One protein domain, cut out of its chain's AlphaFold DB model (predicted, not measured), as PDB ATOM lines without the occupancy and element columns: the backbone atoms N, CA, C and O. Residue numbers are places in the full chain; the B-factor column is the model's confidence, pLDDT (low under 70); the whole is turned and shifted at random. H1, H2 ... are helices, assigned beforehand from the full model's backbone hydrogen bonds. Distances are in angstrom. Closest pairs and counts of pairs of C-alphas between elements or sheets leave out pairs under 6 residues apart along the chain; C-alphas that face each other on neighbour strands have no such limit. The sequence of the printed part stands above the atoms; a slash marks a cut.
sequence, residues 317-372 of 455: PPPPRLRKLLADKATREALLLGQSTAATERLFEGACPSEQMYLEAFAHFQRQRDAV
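This is residues 317 to 372 of the 455 residues of the protein "Sec2p domain-containing protein" of Caulochytrium protostelioides (UniProt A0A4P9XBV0). The model is an open, lopsided V of helices: H1 makes the shorter limb, the chain turns back at a corner between H1 and H2, and H2 followed by H3 makes the longer limb. H3 sticks out as a bare arm, with no other helix packed on it. The printed part has 56 residues with three named helices, in the order H1, H2, H3, and no named strand; the class is all helix. The whole is extended, with a radius of gyration of the C-alphas of 17.9 A and spans of 56 by 27 by 9 A.

H1, residues 320 to 336, and H2, residues 341 to 349, touch only at the corner by their tight link, and only just, with 3 pairs of C-alphas within 8 A. The closest C-alphas are those of Leu 335 and Thr 341, 7.2 A apart, and H1 touches H2 with residues 334 to 335 alone. The two run opposite ways at a steep tilt of 38 degrees, only just beyond shallow. H3, residues 355 to 372, is apart from H1 and from H2. In H1 and H3 every O i to N i+4 pair is within hydrogen-bond range; in H2, 4 of 5 are.

H1 begins at C-alpha 320 at (145.456, 146.214, 143.982) and is 24.3 A long from first to last C-alpha. H2 begins at C-alpha 341 at (167.771, 143.178, 148.221). H3, the longest helix by residues, measures 26.0 A and ends at C-alpha 372 at (141.927, 109.235, 123.785).

The two C-alphas farthest apart are those of Leu 336 and Val 372, at 56.0 A. Residues 345 to 372 stand free, as do residues 319 to 325. The printed part has no cut, and both links are tight. Residues 338 to 356 have pLDDT under 70; the mean of the printed part is 72.7.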
ATOM      1  N   PRO A 317     140.895 138.374 146.464       81.06
ATOM      2  CA  PRO A 317     142.243 138.911 146.426       81.06
ATOM      3  C   PRO A 317     142.227 140.361 146.923       81.06
ATOM      4  O   PRO A 317     141.357 141.128 146.496       81.06
ATOM      5  N   PRO A 318     143.156 140.758 147.819       81.50
ATOM      6  CA  PRO A 318     143.159 142.112 148.346       81.50
ATOM      7  C   PRO A 318     143.227 143.095 147.174       81.50
ATOM      8  O   PRO A 318     143.950 142.831 146.202       81.50
ATOM      9  N   PRO A 319     142.480 144.213 147.232       87.75
ATOM     10  CA  PRO A 319     142.423 145.156 146.129       87.75
ATOM     11  C   PRO A 319     143.838 145.633 145.766       87.75
ATOM     12  O   PRO A 319     144.711 145.712 146.638       87.75
ATOM     13  N   PRO A 320     144.101 145.981 144.495       86.88
ATOM     14  CA  PRO A 320     145.456 146.214 143.982       86.88
ATOM     15  C   PRO A 320     146.239 147.285 144.759       86.88
ATOM     16  O   PRO A 320     147.461 147.205 144.865       86.88
ATOM     17  N   ARG A 321     145.544 148.252 145.371       85.31
ATOM     18  CA  ARG A 321     146.155 149.261 146.252       85.31
ATOM     19  C   ARG A 321     146.712 148.665 147.550       85.31
ATOM     20  O   ARG A 321     147.811 149.025 147.954       85.31
ATOM     21  N   LEU A 322     145.991 147.727 148.167       81.81
ATOM     22  CA  LEU A 322     146.459 147.004 149.354       81.81
ATOM     23  C   LEU A 322     147.612 146.059 149.014       81.81
ATOM     24  O   LEU A 322     148.533 145.930 149.810       81.81
ATOM     25  N   ARG A 323     147.618 145.462 147.814       83.06
ATOM     26  CA  ARG A 323     148.755 144.654 147.341       83.06
ATOM     27  C   ARG A 323     150.044 145.469 147.246       83.06
ATOM     28  O   ARG A 323     151.061 145.010 147.749       83.06
ATOM     29  N   LYS A 324     149.996 146.680 146.672       84.19
ATOM     30  CA  LYS A 324     151.162 147.581 146.632       84.19
ATOM     31  C   LYS A 324     151.630 147.972 148.031       84.19
ATOM     32  O   LYS A 324     152.802 147.830 148.326       84.19
ATOM     33  N   LEU A 325     150.714 148.365 148.917       84.56
ATOM     34  CA  LEU A 325     151.078 148.743 150.288       84.56
ATOM     35  C   LEU A 325     151.681 147.581 151.092       84.56
ATOM     36  O   LEU A 325     152.606 147.794 151.871       84.56
ATOM     37  N   LEU A 326     151.183 146.357 150.906       84.81
ATOM     38  CA  LEU A 326     151.751 145.167 151.543       84.81
ATOM     39  C   LEU A 326     153.115 144.796 150.946       84.81
ATOM     40  O   LEU A 326     154.011 144.435 151.703       84.81
ATOM     41  N   ALA A 327     153.298 144.937 149.631       84.50
ATOM     42  CA  ALA A 327     154.588 144.735 148.974       84.50
ATOM     43  C   ALA A 327     155.629 145.777 149.420       84.50
ATOM     44  O   ALA A 327     156.751 145.405 149.762       84.50
ATOM     45  N   ASP A 328     155.242 147.053 149.506       87.00
ATOM     46  CA  ASP A 328     156.086 148.162 149.974       87.00
ATOM     47  C   ASP A 328     156.447 148.010 151.461       87.00
ATOM     48  O   ASP A 328     157.560 148.322 151.891       87.00
ATOM     49  N   LYS A 329     155.515 147.500 152.277       88.25
ATOM     50  CA  LYS A 329     155.777 147.194 153.686       88.25
ATOM     51  C   LYS A 329     156.745 146.017 153.831       88.25
ATOM     52  O   LYS A 329     157.695 146.125 154.598       88.25
ATOM     53  N   ALA A 330     156.540 144.934 153.082       80.62
ATOM     54  CA  ALA A 330     157.417 143.765 153.113       80.62
ATOM     55  C   ALA A 330     158.840 144.098 152.633       80.62
ATOM     56  O   ALA A 330     159.813 143.666 153.247       80.62
ATOM     57  N   THR A 331     158.980 144.923 151.591       83.69
ATOM     58  CA  THR A 331     160.293 145.414 151.135       83.69
ATOM     59  C   THR A 331     160.957 146.324 152.166       83.69
ATOM     60  O   THR A 331     162.161 146.202 152.389       83.69
ATOM     61  N   ARG A 332     160.202 147.186 152.862       83.44
ATOM     62  CA  ARG A 332     160.737 147.979 153.985       83.44
ATOM     63  C   ARG A 332     161.191 147.125 155.164       83.44
ATOM     64  O   ARG A 332     162.244 147.403 155.729       83.44
ATOM     65  N   GLU A 333     160.425 146.110 155.545       81.88
ATOM     66  CA  GLU A 333     160.805 145.202 156.636       81.88
ATOM     67  C   GLU A 333     162.031 144.355 156.261       81.88
ATOM     68  O   GLU A 333     162.927 144.188 157.086       81.88
ATOM     69  N   ALA A 334     162.141 143.915 155.004       72.75
ATOM     70  CA  ALA A 334     163.329 143.223 154.498       72.75
ATOM     71  C   ALA A 334     164.585 144.114 154.523       72.75
ATOM     72  O   ALA A 334     165.650 143.667 154.954       72.75
ATOM     73  N   LEU A 335     164.446 145.391 154.142       74.56
ATOM     74  CA  LEU A 335     165.517 146.391 154.242       74.56
ATOM     75  C   LEU A 335     165.949 146.642 155.696       74.56
ATOM     76  O   LEU A 335     167.140 146.785 155.961       74.56
ATOM     77  N   LEU A 336     165.007 146.661 156.645       77.38
ATOM     78  CA  LEU A 336     165.295 146.844 158.075       77.38
ATOM     79  C   LEU A 336     165.986 145.632 158.713       77.38
ATOM     80  O   LEU A 336     166.782 145.799 159.633       77.38
ATOM     81  N   LEU A 337     165.719 144.423 158.217       78.88
ATOM     82  CA  LEU A 337     166.375 143.191 158.669       78.88
ATOM     83  C   LEU A 337     167.780 142.993 158.071       78.88
ATOM     84  O   LEU A 337     168.416 141.977 158.347       78.88
ATOM     85  N   GLY A 338     168.276 143.934 157.257       67.88
ATOM     86  CA  GLY A 338     169.611 143.863 156.653       67.88
ATOM     87  C   GLY A 338     169.782 142.703 155.666       67.88
ATOM     88  O   GLY A 338     170.907 142.368 155.297       67.88
ATOM     89  N   GLN A 339     168.683 142.077 155.236       55.84
ATOM     90  CA  GLN A 339     168.719 141.076 154.179       55.84
ATOM     91  C   GLN A 339     168.909 141.821 152.858       55.84
ATOM     92  O   GLN A 339     168.099 142.673 152.494       55.84
ATOM     93  N   SER A 340     170.026 141.561 152.174       53.25
ATOM     94  CA  SER A 340     170.344 142.251 150.927       53.25
ATOM     95  C   SER A 340     169.210 142.057 149.918       53.25
ATOM     96  O   SER A 340     168.663 140.963 149.764       53.25
ATOM     97  N   THR A 341     168.857 143.130 149.215       56.16
ATOM     98  CA  THR A 341     167.771 143.178 148.221       56.16
ATOM     99  C   THR A 341     167.890 142.099 147.130       56.16
ATOM    100  O   THR A 341     166.882 141.685 146.561       56.16
ATOM    101  N   ALA A 342     169.095 141.555 146.924       57.00
ATOM    102  CA  ALA A 342     169.382 140.431 146.032       57.00
ATOM    103  C   ALA A 342     168.759 139.085 146.473       57.00
ATOM    104  O   ALA A 342     168.542 138.206 145.638       57.00
ATOM    105  N   ALA A 343     168.463 138.891 147.763       54.34
ATOM    106  CA  ALA A 343     167.797 137.682 148.257       54.34
ATOM    107  C   ALA A 343     166.266 137.744 148.091       54.34
ATOM    108  O   ALA A 343     165.624 136.718 147.871       54.34
ATOM    109  N   THR A 344     165.678 138.942 148.144       54.31
ATOM    110  CA  THR A 344     164.228 139.149 147.998       54.31
ATOM    111  C   THR A 344     163.738 139.109 146.551       54.31
ATOM    112  O   THR A 344     162.638 138.611 146.323       54.31
ATOM    113  N   GLU A 345     164.540 139.530 145.563       55.47
ATOM    114  CA  GLU A 345     164.190 139.341 144.139       55.47
ATOM    115  C   GLU A 345     164.119 137.848 143.769       55.47
ATOM    116  O   GLU A 345     163.173 137.414 143.114       55.47
ATOM    117  N   ARG A 346     165.016 137.018 144.322       54.94
ATOM    118  CA  ARG A 346     164.985 135.557 144.121       54.94
ATOM    119  C   ARG A 346     163.799 134.854 144.792       54.94
ATOM    120  O   ARG A 346     163.410 133.775 144.351       54.94
ATOM    121  N   LEU A 347     163.206 135.437 145.837       53.94
ATOM    122  CA  LEU A 347     162.027 134.868 146.509       53.94
ATOM    123  C   LEU A 347     160.715 135.172 145.772       53.94
ATOM    124  O   LEU A 347     159.786 134.370 145.853       53.94
ATOM    125  N   PHE A 348     160.639 136.273 145.019       51.69
ATOM    126  CA  PHE A 348     159.469 136.585 144.191       51.69
ATOM    127  C   PHE A 348     159.516 135.930 142.803       51.69
ATOM    128  O   PHE A 348     158.457 135.597 142.273       51.69
ATOM    129  N   GLU A 349     160.700 135.640 142.255       53.06
ATOM    130  CA  GLU A 349     160.830 134.826 141.032       53.06
ATOM    131  C   GLU A 349     160.603 133.322 141.275       53.06
ATOM    132  O   GLU A 349     160.208 132.603 140.360       53.06
ATOM    133  N   GLY A 350     160.794 132.830 142.506       48.00
ATOM    134  CA  GLY A 350     160.666 131.404 142.839       48.00
ATOM    135  C   GLY A 350     159.280 130.928 143.300       48.00
ATOM    136  O   GLY A 350     159.079 129.723 143.438       48.00
ATOM    137  N   ALA A 351     158.329 131.831 143.570       45.66
ATOM    138  CA  ALA A 351     157.042 131.485 144.202       45.66
ATOM    139  C   ALA A 351     155.823 131.526 143.262       45.66
ATOM    140  O   ALA A 351     154.727 131.121 143.657       45.66
ATOM    141  N   CYS A 352     155.997 131.959 142.015       48.25
ATOM    142  CA  CYS A 352     155.026 131.699 140.963       48.25
ATOM    143  C   CYS A 352     155.504 130.440 140.234       48.25
ATOM    144  O   CYS A 352     156.547 130.524 139.586       48.25
ATOM    145  N   PRO A 353     154.823 129.276 140.317       54.66
ATOM    146  CA  PRO A 353     155.074 128.213 139.349       54.66
ATOM    147  C   PRO A 353     154.999 128.874 137.977       54.66
ATOM    148  O   PRO A 353     153.989 129.509 137.664       54.66
ATOM    149  N   SER A 354     156.125 128.861 137.260       66.31
ATOM    150  CA  SER A 354     156.296 129.652 136.049       66.31
ATOM    151  C   SER A 354     155.098 129.414 135.137       66.31
ATOM    152  O   SER A 354     154.554 128.313 135.073       66.31
ATOM    153  N   GLU A 355     154.655 130.449 134.438       65.31
ATOM    154  CA  GLU A 355     153.570 130.352 133.457       65.31
ATOM    155  C   GLU A 355     153.814 129.187 132.468       65.31
ATOM    156  O   GLU A 355     152.887 128.504 132.038       65.31
ATOM    157  N   GLN A 356     155.092 128.862 132.236       67.81
ATOM    158  CA  GLN A 356     155.574 127.654 131.569       67.81
ATOM    159  C   GLN A 356     155.116 126.334 132.195       67.81
ATOM    160  O   GLN A 356     154.691 125.457 131.457       67.81
ATOM    161  N   MET A 357     155.145 126.168 133.517       71.75
ATOM    162  CA  MET A 357     154.698 124.935 134.173       71.75
ATOM    163  C   MET A 357     153.186 124.719 133.999       71.75
ATOM    164  O   MET A 357     152.733 123.593 133.797       71.75
ATOM    165  N   TYR A 358     152.399 125.802 134.005       71.56
ATOM    166  CA  TYR A 358     150.970 125.743 133.679       71.56
ATOM    167  C   TYR A 358     150.730 125.427 132.200       71.56
ATOM    168  O   TYR A 358     149.869 124.605 131.888       71.56
ATOM    169  N   LEU A 359     151.502 126.028 131.294       76.69
ATOM    170  CA  LEU A 359     151.434 125.744 129.858       76.69
ATOM    171  C   LEU A 359     151.857 124.303 129.536       76.69
ATOM    172  O   LEU A 359     151.213 123.654 128.715       76.69
ATOM    173  N   GLU A 360     152.875 123.766 130.208       80.25
ATOM    174  CA  GLU A 360     153.315 122.376 130.062       80.25
ATOM    175  C   GLU A 360     152.288 121.391 130.622       80.25
ATOM    176  O   GLU A 360     151.957 120.411 129.950       80.25
ATOM    177  N   ALA A 361     151.714 121.669 131.797       74.19
ATOM    178  CA  ALA A 361     150.631 120.865 132.360       74.19
ATOM    179  C   ALA A 361     149.389 120.875 131.451       74.19
ATOM    180  O   ALA A 361     148.771 119.833 131.220       74.19
ATOM    181  N   PHE A 362     149.056 122.028 130.869       81.25
ATOM    182  CA  PHE A 362     147.952 122.165 129.922       81.25
ATOM    183  C   PHE A 362     148.231 121.448 128.589       81.25
ATOM    184  O   PHE A 362     147.361 120.751 128.066       81.25
ATOM    185  N   ALA A 363     149.454 121.537 128.064       84.81
ATOM    186  CA  ALA A 363     149.875 120.808 126.866       84.81
ATOM    187  C   ALA A 363     149.915 119.287 127.091       84.81
ATOM    188  O   ALA A 363     149.644 118.512 126.174       84.81
ATOM    189  N   HIS A 364     150.245 118.836 128.302       84.12
ATOM    190  CA  HIS A 364     150.174 117.426 128.680       84.12
ATOM    191  C   HIS A 364     148.719 116.939 128.740       84.12
ATOM    192  O   HIS A 364     148.397 115.884 128.194       84.12
ATOM    193  N   PHE A 365     147.819 117.737 129.319       85.06
ATOM    194  CA  PHE A 365     146.385 117.449 129.349       85.06
ATOM    195  C   PHE A 365     145.766 117.378 127.940       85.06
ATOM    196  O   PHE A 365     145.022 116.446 127.643       85.06
ATOM    197  N   GLN A 366     146.118 118.306 127.041       87.81
ATOM    198  CA  GLN A 366     145.667 118.278 125.641       87.81
ATOM    199  C   GLN A 366     146.150 117.018 124.910       87.81
ATOM    200  O   GLN A 366     145.343 116.338 124.285       87.81
ATOM    201  N   ARG A 367     147.423 116.633 125.071       90.06
ATOM    202  CA  ARG A 367     147.965 115.400 124.473       90.06
ATOM    203  C   ARG A 367     147.263 114.138 124.968       90.06
ATOM    204  O   ARG A 367     147.027 113.230 124.179       90.06
ATOM    205  N   GLN A 368     146.899 114.076 126.247       78.19
ATOM    206  CA  GLN A 368     146.123 112.954 126.784       78.19
ATOM    207  C   GLN A 368     144.707 112.911 126.209       78.19
ATOM    208  O   GLN A 368     144.228 111.838 125.850       78.19
ATOM    209  N   ARG A 369     144.050 114.067 126.080       81.81
ATOM    210  CA  ARG A 369     142.728 114.156 125.455       81.81
ATOM    211  C   ARG A 369     142.773 113.708 123.995       81.81
ATOM    212  O   ARG A 369     141.937 112.907 123.592       81.81
ATOM    213  N   ASP A 370     143.764 114.181 123.246       79.50
ATOM    214  CA  ASP A 370     143.921 113.880 121.825       79.50
ATOM    215  C   ASP A 370     144.315 112.413 121.588       79.50
ATOM    216  O   ASP A 370     143.867 111.805 120.624       79.50
ATOM    217  N   ALA A 371     145.075 111.790 122.494       74.62
ATOM    218  CA  ALA A 371     145.370 110.356 122.436       74.62
ATOM    219  C   ALA A 371     144.126 109.480 122.679       74.62
ATOM    220  O   ALA A 371     143.993 108.414 122.083       74.62
ATOM    221  N   VAL A 372     143.198 109.933 123.529       70.62
ATOM    222  CA  VAL A 372     141.927 109.235 123.785       70.62
ATOM    223  C   VAL A 372     140.956 109.402 122.612       70.62
ATOM    224  O   VAL A 372     140.233 108.463 122.288       70.62
TER     225      VAL A 372